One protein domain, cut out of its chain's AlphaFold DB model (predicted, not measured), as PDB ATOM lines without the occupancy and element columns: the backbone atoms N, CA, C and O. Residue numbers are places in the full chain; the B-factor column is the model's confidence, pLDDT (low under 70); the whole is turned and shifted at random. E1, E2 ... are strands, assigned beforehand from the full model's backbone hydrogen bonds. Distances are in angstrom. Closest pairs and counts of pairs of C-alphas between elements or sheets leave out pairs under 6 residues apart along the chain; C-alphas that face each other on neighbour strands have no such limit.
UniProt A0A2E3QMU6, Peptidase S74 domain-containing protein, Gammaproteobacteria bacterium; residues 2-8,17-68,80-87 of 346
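This is residues 2 to 8, 17 to 68 and 80 to 87 of the 346 residues of the protein "Peptidase S74 domain-containing protein" of Gammaproteobacteria bacterium (UniProt A0A2E3QMU6). A curled four-stranded sheet, E1 to E4, has a long hairpin of E1 and E2 on one side and the short strands E3 and E4 on the other, so that the far half of the hairpin reaches beyond them. Past E4 comes a separate small two-stranded sheet, E5 and E6, its strands turned across those of the first sheet, and the row from the first printed residues, past E1, through both sheets to the last residues makes the longest axis. The printed part has 67 residues with no named helix and six named strands, E1 to E6 in chain order; the class is all strand, though under half of the residues, 30 of 67, are in named elements. The larger sheet has the order E1, E2, E3, E4 and is mixed, and the smaller, E5 and E6, is antiparallel. The whole is only just loose, close to compact, with a radius of gyration of the C-alphas of 13.2 A and spans of 41 by 31 by 23 A.

E1, residues 20 to 26, begins at C-alpha 20 at (0.490, 9.049, -8.169) and is 19.8 A long. E2, residues 29 to 36, is 21.0 A long. E3, residues 42 to 44, and E4, residues 54 to 56, are each 6.7 A long. E5, residues 64 to 68, is 13.5 A long. E6, residues 80 to 83, is 10.1 A long and ends at C-alpha 83 at (-25.060, 19.161, -11.129).

In the larger sheet E1, E2 and E3 form a meander, each strand the antiparallel neighbour of the one before. E1 and E2 are a hairpin at 154 degrees, with N 22 and O 34 within hydrogen-bond range at 2.8 A. E2 and E3 are a hairpin at 150 degrees, with N 35 and O 43 within hydrogen-bond range at 2.9 A. E3 and E4 are parallel at 8 degrees, with N 55 and O 42 within hydrogen-bond range at 2.9 A. E1 and E4 are the edge strands. The closest C-alphas of E4 and E5, those of Val 56 and Gly 64, are 5.7 A apart. E5 and E6 are antiparallel at 168 degrees, with N 64 and O 82 within hydrogen-bond range at 2.8 A. E4 and E6 are apart.

The C-alphas farthest apart, those of Arg 3 and Thr 87, are 42.6 A from each other. Residues 9 to 16 and 69 to 79 are not printed, with gaps of 9.3 A and 8.6 A between the C-alphas on either side. Of the links printed whole, none is long. The mean pLDDT of the printed part is 84.3, and residues 2 to 8 and 17 to 18 are under 70.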
ATOM      1  N   ILE A   2       9.446   9.929 -11.285       52.59
ATOM      2  CA  ILE A   2       8.643   9.890 -10.057       52.59
ATOM      3  C   ILE A   2       8.004   8.498 -10.045       52.59
ATOM      4  O   ILE A   2       7.112   8.230 -10.844       52.59
ATOM      5  N   ARG A   3       8.539   7.571  -9.243       52.88
ATOM      6  CA  ARG A   3       7.903   6.267  -9.016       52.88
ATOM      7  C   ARG A   3       6.809   6.493  -7.973       52.88
ATOM      8  O   ARG A   3       7.109   7.034  -6.911       52.88
ATOM      9  N   GLY A   4       5.557   6.171  -8.306       55.56
ATOM     10  CA  GLY A   4       4.448   6.240  -7.351       55.56
ATOM     11  C   GLY A   4       4.770   5.405  -6.114       55.56
ATOM     12  O   GLY A   4       5.419   4.366  -6.235       55.56
ATOM     13  N   ALA A   5       4.377   5.890  -4.936       54.53
ATOM     14  CA  ALA A   5       4.564   5.146  -3.699       54.53
ATOM     15  C   ALA A   5       3.803   3.815  -3.790       54.53
ATOM     16  O   ALA A   5       2.631   3.787  -4.174       54.53
ATOM     17  N   ASP A   6       4.505   2.731  -3.476       53.75
ATOM     18  CA  ASP A   6       3.911   1.431  -3.198       53.75
ATOM     19  C   ASP A   6       3.002   1.594  -1.969       53.75
ATOM     20  O   ASP A   6       3.468   1.993  -0.902       53.75
ATOM     21  N   ASP A   7       1.694   1.395  -2.144       54.00
ATOM     22  CA  ASP A   7       0.687   1.516  -1.073       54.00
ATOM     23  C   ASP A   7       0.581   0.221  -0.249       54.00
ATOM     24  O   ASP A   7      -0.324   0.050   0.564       54.00
ATOM     25  N   THR A   8       1.496  -0.728  -0.464       49.19
ATOM     26  CA  THR A   8       1.564  -1.960   0.310       49.19
ATOM     27  C   THR A   8       2.933  -2.082   0.962       49.19
ATOM     28  O   THR A   8       3.972  -1.826   0.363       49.19
ATOM     29  N   ARG A  17      -0.472  -1.713  -7.898       58.50
ATOM     30  CA  ARG A  17      -1.242  -0.610  -8.496       58.50
ATOM     31  C   ARG A  17      -0.718   0.721  -7.960       58.50
ATOM     32  O   ARG A  17      -1.405   1.432  -7.230       58.50
ATOM     33  N   GLY A  18       0.529   1.042  -8.295       69.38
ATOM     34  CA  GLY A  18       1.150   2.310  -7.943       69.38
ATOM     35  C   GLY A  18       0.331   3.449  -8.540       69.38
ATOM     36  O   GLY A  18       0.181   3.545  -9.756       69.38
ATOM     37  N   SER A  19      -0.223   4.300  -7.684       77.75
ATOM     38  CA  SER A  19      -0.922   5.516  -8.100       77.75
ATOM     39  C   SER A  19      -0.108   6.735  -7.696       77.75
ATOM     40  O   SER A  19       0.415   6.781  -6.582       77.75
ATOM     41  N   LEU A  20      -0.035   7.745  -8.557       87.38
ATOM     42  CA  LEU A  20       0.490   9.049  -8.169       87.38
ATOM     43  C   LEU A  20      -0.638   9.855  -7.525       87.38
ATOM     44  O   LEU A  20      -1.649  10.099  -8.175       87.38
ATOM     45  N   ARG A  21      -0.474  10.266  -6.264       87.88
ATOM     46  CA  ARG A  21      -1.494  11.003  -5.501       87.88
ATOM     47  C   ARG A  21      -0.974  12.379  -5.106       87.88
ATOM     48  O   ARG A  21       0.158  12.510  -4.651       87.88
ATOM     49  N   PHE A  22      -1.826  13.389  -5.232       91.12
ATOM     50  CA  PHE A  22      -1.599  14.731  -4.711       91.12
ATOM     51  C   PHE A  22      -2.550  14.962  -3.544       91.12
ATOM     52  O   PHE A  22      -3.771  14.985  -3.718       91.12
ATOM     53  N   ILE A  23      -1.984  15.133  -2.354       89.62
ATOM     54  CA  ILE A  23      -2.724  15.346  -1.111       89.62
ATOM     55  C   ILE A  23      -2.498  16.786  -0.657       89.62
ATOM     56  O   ILE A  23      -1.384  17.304  -0.698       89.62
ATOM     57  N   THR A  24      -3.572  17.443  -0.224       90.44
ATOM     58  CA  THR A  24      -3.508  18.780   0.382       90.44
ATOM     59  C   THR A  24      -4.082  18.732   1.784       90.44
ATOM     60  O   THR A  24      -5.011  17.962   2.042       90.44
ATOM     61  N   ARG A  25      -3.583  19.590   2.675       90.94
ATOM     62  CA  ARG A  25      -4.133  19.732   4.022       90.94
ATOM     63  C   ARG A  25      -5.081  20.924   4.083       90.94
ATOM     64  O   ARG A  25      -4.681  22.041   3.771       90.94
ATOM     65  N   LEU A  26      -6.318  20.703   4.521       85.25
ATOM     66  CA  LEU A  26      -7.279  21.769   4.813       85.25
ATOM     67  C   LEU A  26      -7.823  21.572   6.229       85.25
ATOM     68  O   LEU A  26      -8.330  20.501   6.548       85.25
ATOM     69  N   ALA A  27      -7.693  22.597   7.077       86.06
ATOM     70  CA  ALA A  27      -8.141  22.574   8.476       86.06
ATOM     71  C   ALA A  27      -7.652  21.346   9.283       86.06
ATOM     72  O   ALA A  27      -8.369  20.815  10.121       86.06
ATOM     73  N   GLY A  28      -6.426  20.881   9.015       87.94
ATOM     74  CA  GLY A  28      -5.819  19.734   9.703       87.94
ATOM     75  C   GLY A  28      -6.091  18.368   9.066       87.94
ATOM     76  O   GLY A  28      -5.373  17.430   9.388       87.94
ATOM     77  N   ASN A  29      -7.025  18.269   8.114       87.69
ATOM     78  CA  ASN A  29      -7.342  17.018   7.420       87.69
ATOM     79  C   ASN A  29      -6.587  16.905   6.094       87.69
ATOM     80  O   ASN A  29      -6.551  17.860   5.308       87.69
ATOM     81  N   GLU A  30      -6.004  15.736   5.843       88.44
ATOM     82  CA  GLU A  30      -5.417  15.373   4.556       88.44
ATOM     83  C   GLU A  30      -6.511  14.901   3.601       88.44
ATOM     84  O   GLU A  30      -7.206  13.924   3.863       88.44
ATOM     85  N   ASN A  31      -6.663  15.608   2.485       86.81
ATOM     86  CA  ASN A  31      -7.604  15.258   1.432       86.81
ATOM     87  C   ASN A  31      -6.840  15.035   0.129       86.81
ATOM     88  O   ASN A  31      -6.088  15.912  -0.316       86.81
ATOM     89  N   GLU A  32      -7.064  13.885  -0.504       89.31
ATOM     90  CA  GLU A  32      -6.582  13.615  -1.855       89.31
ATOM     91  C   GLU A  32      -7.314  14.524  -2.854       89.31
ATOM     92  O   GLU A  32      -8.543  14.569  -2.905       89.31
ATOM     93  N   ARG A  33      -6.551  15.301  -3.624       91.25
ATOM     94  CA  ARG A  33      -7.066  16.278  -4.595       91.25
ATOM     95  C   ARG A  33      -6.883  15.841  -6.033       91.25
ATOM     96  O   ARG A  33      -7.646  16.286  -6.884       91.25
ATOM     97  N   MET A  34      -5.899  14.995  -6.312       93.25
ATOM     98  CA  MET A  34      -5.684  14.446  -7.644       93.25
ATOM     99  C   MET A  34      -5.011  13.080  -7.554       93.25
ATOM    100  O   MET A  34      -4.127  12.881  -6.722       93.25
ATOM    101  N   ARG A  35      -5.394  12.171  -8.448       90.00
ATOM    102  CA  ARG A  35      -4.807  10.842  -8.615       90.00
ATOM    103  C   ARG A  35      -4.487  10.582 -10.079       90.00
ATOM    104  O   ARG A  35      -5.304  10.915 -10.927       90.00
ATOM    105  N   ILE A  36      -3.380   9.899 -10.353       91.00
ATOM    106  CA  ILE A  36      -3.152   9.144 -11.590       91.00
ATOM    107  C   ILE A  36      -3.053   7.668 -11.209       91.00
ATOM    108  O   ILE A  36      -2.225   7.296 -10.377       91.00
ATOM    109  N   THR A  37      -3.936   6.842 -11.757       87.94
ATOM    110  CA  THR A  37      -3.971   5.391 -11.504       87.94
ATOM    111  C   THR A  37      -2.916   4.648 -12.329       87.94
ATOM    112  O   THR A  37      -2.363   5.205 -13.277       87.94
ATOM    113  N   SER A  38      -2.660   3.376 -12.002       83.25
ATOM    114  CA  SER A  38      -1.790   2.496 -12.802       83.25
ATOM    115  C   SER A  38      -2.264   2.347 -14.248       83.25
ATOM    116  O   SER A  38      -1.446   2.147 -15.140       83.25
ATOM    117  N   ASP A  39      -3.569   2.506 -14.476       86.94
ATOM    118  CA  ASP A  39      -4.207   2.385 -15.788       86.94
ATOM    119  C   ASP A  39      -4.222   3.730 -16.545       86.94
ATOM    120  O   ASP A  39      -4.900   3.875 -17.556       86.94
ATOM    121  N   GLY A  40      -3.510   4.746 -16.040       89.06
ATOM    122  CA  GLY A  40      -3.370   6.060 -16.675       89.06
ATOM    123  C   GLY A  40      -4.531   7.030 -16.432       89.06
ATOM    124  O   GLY A  40      -4.447   8.186 -16.840       89.06
ATOM    125  N   LYS A  41      -5.589   6.608 -15.730       91.62
ATOM    126  CA  LYS A  41      -6.766   7.447 -15.452       91.62
ATOM    127  C   LYS A  41      -6.467   8.525 -14.417       91.62
ATOM    128  O   LYS A  41      -5.847   8.232 -13.391       91.62
ATOM    129  N   ILE A  42      -6.973   9.735 -14.646       94.81
ATOM    130  CA  ILE A  42      -6.770  10.923 -13.818       94.81
ATOM    131  C   ILE A  42      -8.067  11.285 -13.090       94.81
ATOM    132  O   ILE A  42      -9.077  11.599 -13.713       94.81
ATOM    133  N   GLY A  43      -8.062  11.248 -11.760       93.44
ATOM    134  CA  GLY A  43      -9.171  11.731 -10.929       93.44
ATOM    135  C   GLY A  43      -8.817  13.063 -10.278       93.44
ATOM    136  O   GLY A  43      -7.711  13.198  -9.764       93.44
ATOM    137  N   VAL A  44      -9.734  14.032 -10.264       94.25
ATOM    138  CA  VAL A  44      -9.590  15.304  -9.535       94.25
ATOM    139  C   VAL A  44     -10.718  15.426  -8.515       94.25
ATOM    140  O   VAL A  44     -11.892  15.340  -8.873       94.25
ATOM    141  N   ASN A  45     -10.341  15.647  -7.251       91.69
ATOM    142  CA  ASN A  45     -11.206  15.676  -6.064       91.69
ATOM    143  C   ASN A  45     -11.981  14.368  -5.790       91.69
ATOM    144  O   ASN A  45     -12.989  14.384  -5.084       91.69
ATOM    145  N   ILE A  46     -11.491  13.237  -6.307       90.06
ATOM    146  CA  ILE A  46     -12.080  11.902  -6.133       90.06
ATOM    147  C   ILE A  46     -11.020  10.812  -6.024       90.06
ATOM    148  O   ILE A  46      -9.889  10.983  -6.479       90.06
ATOM    149  N   THR A  47     -11.419   9.665  -5.477       87.50
ATOM    150  CA  THR A  47     -10.560   8.485  -5.282       87.50
ATOM    151  C   THR A  47     -11.053   7.241  -6.030       87.50
ATOM    152  O   THR A  47     -10.299   6.283  -6.186       87.50
ATOM    153  N   ASP A  48     -12.287   7.270  -6.538       87.44
ATOM    154  CA  ASP A  48     -13.025   6.171  -7.171       87.44
ATOM    155  C   ASP A  48     -13.051   6.260  -8.710       87.44
ATOM    156  O   ASP A  48     -13.918   5.661  -9.351       87.44
ATOM    157  N   ASN A  49     -12.114   6.990  -9.333       86.31
ATOM    158  CA  ASN A  49     -12.081   7.110 -10.793       86.31
ATOM    159  C   ASN A  49     -11.638   5.801 -11.472       86.31
ATOM    160  O   ASN A  49     -10.451   5.581 -11.709       86.31
ATOM    161  N   THR A  50     -12.606   4.944 -11.793       80.75
ATOM    162  CA  THR A  50     -12.371   3.642 -12.434       80.75
ATOM    163  C   THR A  50     -12.827   3.592 -13.889       80.75
ATOM    164  O   THR A  50     -12.376   2.721 -14.632       80.75
ATOM    165  N   THR A  51     -13.675   4.520 -14.343       86.19
ATOM    166  CA  THR A  51     -14.342   4.425 -15.652       86.19
ATOM    167  C   THR A  51     -13.831   5.424 -16.687       86.19
ATOM    168  O   THR A  51     -13.674   5.022 -17.835       86.19
ATOM    169  N   ALA A  52     -13.464   6.652 -16.311       91.81
ATOM    170  CA  ALA A  52     -13.082   7.708 -17.256       91.81
ATOM    171  C   ALA A  52     -11.588   8.066 -17.196       91.81
ATOM    172  O   ALA A  52     -10.978   8.049 -16.128       91.81
ATOM    173  N   ASP A  53     -11.008   8.446 -18.337       95.38
ATOM    174  CA  ASP A  53      -9.587   8.815 -18.429       95.38
ATOM    175  C   ASP A  53      -9.268  10.115 -17.679       95.38
ATOM    176  O   ASP A  53      -8.216  10.220 -17.056       95.38
ATOM    177  N   LEU A  54     -10.196  11.077 -17.663       94.69
ATOM    178  CA  LEU A  54     -10.164  12.251 -16.793       94.69
ATOM    179  C   LEU A  54     -11.546  12.454 -16.174       94.69
ATOM    180  O   LEU A  54     -12.526  12.652 -16.886       94.69
ATOM    181  N   HIS A  55     -11.618  12.442 -14.848       93.44
ATOM    182  CA  HIS A  55     -12.861  12.643 -14.113       93.44
ATOM    183  C   HIS A  55     -12.663  13.711 -13.040       93.44
ATOM    184  O   HIS A  55     -11.859  13.558 -12.117       93.44
ATOM    185  N   VAL A  56     -13.408  14.806 -13.174       93.25
ATOM    186  CA  VAL A  56     -13.444  15.915 -12.221       93.25
ATOM    187  C   VAL A  56     -14.798  15.899 -11.527       93.25
ATOM    188  O   VAL A  56     -15.825  16.012 -12.192       93.25
ATOM    189  N   ARG A  57     -14.814  15.767 -10.198       92.00
ATOM    190  CA  ARG A  57     -16.059  15.740  -9.421       92.00
ATOM    191  C   ARG A  57     -15.874  16.438  -8.081       92.00
ATOM    192  O   ARG A  57     -14.845  16.312  -7.427       92.00
ATOM    193  N   THR A  58     -16.884  17.183  -7.667       85.44
ATOM    194  CA  THR A  58     -16.953  17.866  -6.380       85.44
ATOM    195  C   THR A  58     -17.748  16.999  -5.405       85.44
ATOM    196  O   THR A  58     -18.969  16.880  -5.501       85.44
ATOM    197  N   GLY A  59     -17.051  16.387  -4.445       78.62
ATOM    198  CA  GLY A  59     -17.666  15.527  -3.431       78.62
ATOM    199  C   GLY A  59     -18.186  14.196  -3.992       78.62
ATOM    200  O   GLY A  59     -17.676  13.677  -4.987       78.62
ATOM    201  N   ASN A  60     -19.208  13.635  -3.337       80.44
ATOM    202  CA  ASN A  60     -19.686  12.270  -3.604       80.44
ATOM    203  C   ASN A  60     -20.967  12.205  -4.452       80.44
ATOM    204  O   ASN A  60     -21.371  11.125  -4.864       80.44
ATOM    205  N   ASN A  61     -21.598  13.345  -4.749       83.12
ATOM    206  CA  ASN A  61     -22.940  13.373  -5.347       83.12
ATOM    207  C   ASN A  61     -22.941  13.312  -6.885       83.12
ATOM    208  O   ASN A  61     -23.986  13.494  -7.500       83.12
ATOM    209  N   GLY A  62     -21.794  13.099  -7.531       85.62
ATOM    210  CA  GLY A  62     -21.705  13.073  -8.999       85.62
ATOM    211  C   GLY A  62     -21.459  14.435  -9.654       85.62
ATOM    212  O   GLY A  62     -21.047  14.456 -10.803       85.62
ATOM    213  N   ALA A  63     -21.676  15.552  -8.952       91.88
ATOM    214  CA  ALA A  63     -21.523  16.902  -9.503       91.88
ATOM    215  C   ALA A  63     -20.060  17.245  -9.830       91.88
ATOM    216  O   ALA A  63     -19.167  16.829  -9.100       91.88
ATOM    217  N   GLY A  64     -19.791  18.053 -10.852       92.62
ATOM    218  CA  GLY A  64     -18.431  18.432 -11.237       92.62
ATOM    219  C   GLY A  64     -18.398  19.657 -12.143       92.62
ATOM    220  O   GLY A  64     -19.320  19.882 -12.914       92.62
ATOM    221  N   LEU A  65     -17.318  20.435 -12.051       91.12
ATOM    222  CA  LEU A  65     -17.072  21.597 -12.903       91.12
ATOM    223  C   LEU A  65     -15.714  21.443 -13.576       91.12
ATOM    224  O   LEU A  65     -14.690  21.331 -12.899       91.12
ATOM    225  N   PHE A  66     -15.704  21.519 -14.902       91.88
ATOM    226  CA  PHE A  66     -14.485  21.699 -15.673       91.88
ATOM    227  C   PHE A  66     -14.485  23.076 -16.327       91.88
ATOM    228  O   PHE A  66     -15.404  23.410 -17.074       91.88
ATOM    229  N   ARG A  67     -13.448  23.870 -16.043       90.38
ATOM    230  CA  ARG A  67     -13.251  25.198 -16.629       90.38
ATOM    231  C   ARG A  67     -12.019  25.207 -17.519       90.38
ATOM    232  O   ARG A  67     -10.927  24.857 -17.070       90.38
ATOM    233  N   LEU A  68     -12.190  25.675 -18.750       90.62
ATOM    234  CA  LEU A  68     -11.110  25.932 -19.697       90.62
ATOM    235  C   LEU A  68     -10.893  27.440 -19.851       90.62
ATOM    236  O   LEU A  68     -11.785  28.170 -20.291       90.62
ATOM    237  N   LEU A  80     -17.975  23.597 -18.327       93.88
ATOM    238  CA  LEU A  80     -18.781  22.385 -18.396       93.88
ATOM    239  C   LEU A  80     -19.168  22.024 -16.957       93.88
ATOM    240  O   LEU A  80     -18.370  21.443 -16.219       93.88
ATOM    241  N   ASP A  81     -20.360  22.447 -16.546       92.12
ATOM    242  CA  ASP A  81     -20.873  22.264 -15.186       92.12
ATOM    243  C   ASP A  81     -21.942  21.175 -15.167       92.12
ATOM    244  O   ASP A  81     -22.945  21.273 -15.876       92.12
ATOM    245  N   TYR A  82     -21.727  20.144 -14.359       94.00
ATOM    246  CA  TYR A  82     -22.676  19.072 -14.118       94.00
ATOM    247  C   TYR A  82     -23.137  19.114 -12.664       94.00
ATOM    248  O   TYR A  82     -22.335  18.984 -11.736       94.00
ATOM    249  N   THR A  83     -24.445  19.221 -12.454       91.12
ATOM    250  CA  THR A  83     -25.060  19.161 -11.129       91.12
ATOM    251  C   THR A  83     -26.014  17.979 -11.042       91.12
ATOM    252  O   THR A  83     -26.685  17.611 -12.003       91.12
ATOM    253  N   ASN A  84     -26.074  17.379  -9.855       87.50
ATOM    254  CA  ASN A  84     -26.941  16.239  -9.559       87.50
ATOM    255  C   ASN A  84     -27.714  16.443  -8.242       87.50
ATOM    256  O   ASN A  84     -28.052  15.498  -7.538       87.50
ATOM    257  N   ALA A  85     -27.926  17.705  -7.863       81.50
ATOM    258  CA  ALA A  85     -28.711  18.092  -6.696       81.50
ATOM    259  C   ALA A  85     -30.055  18.653  -7.179       81.50
ATOM    260  O   ALA A  85     -30.101  19.748  -7.738       81.50
ATOM    261  N   GLY A  86     -31.139  17.897  -6.986       83.31
ATOM    262  CA  GLY A  86     -32.457  18.236  -7.530       83.31
ATOM    263  C   GLY A  86     -32.571  17.830  -8.999       83.31
ATOM    264  O   GLY A  86     -32.478  16.648  -9.315       83.31
ATOM    265  N   THR A  87     -32.763  18.799  -9.897       80.31
ATOM    266  CA  THR A  87     -32.801  18.545 -11.344       80.31
ATOM    267  C   THR A  87     -31.387  18.355 -11.877       80.31
ATOM    268  O   THR A  87     -30.610  19.310 -11.931       80.31
TER     269      THR A  87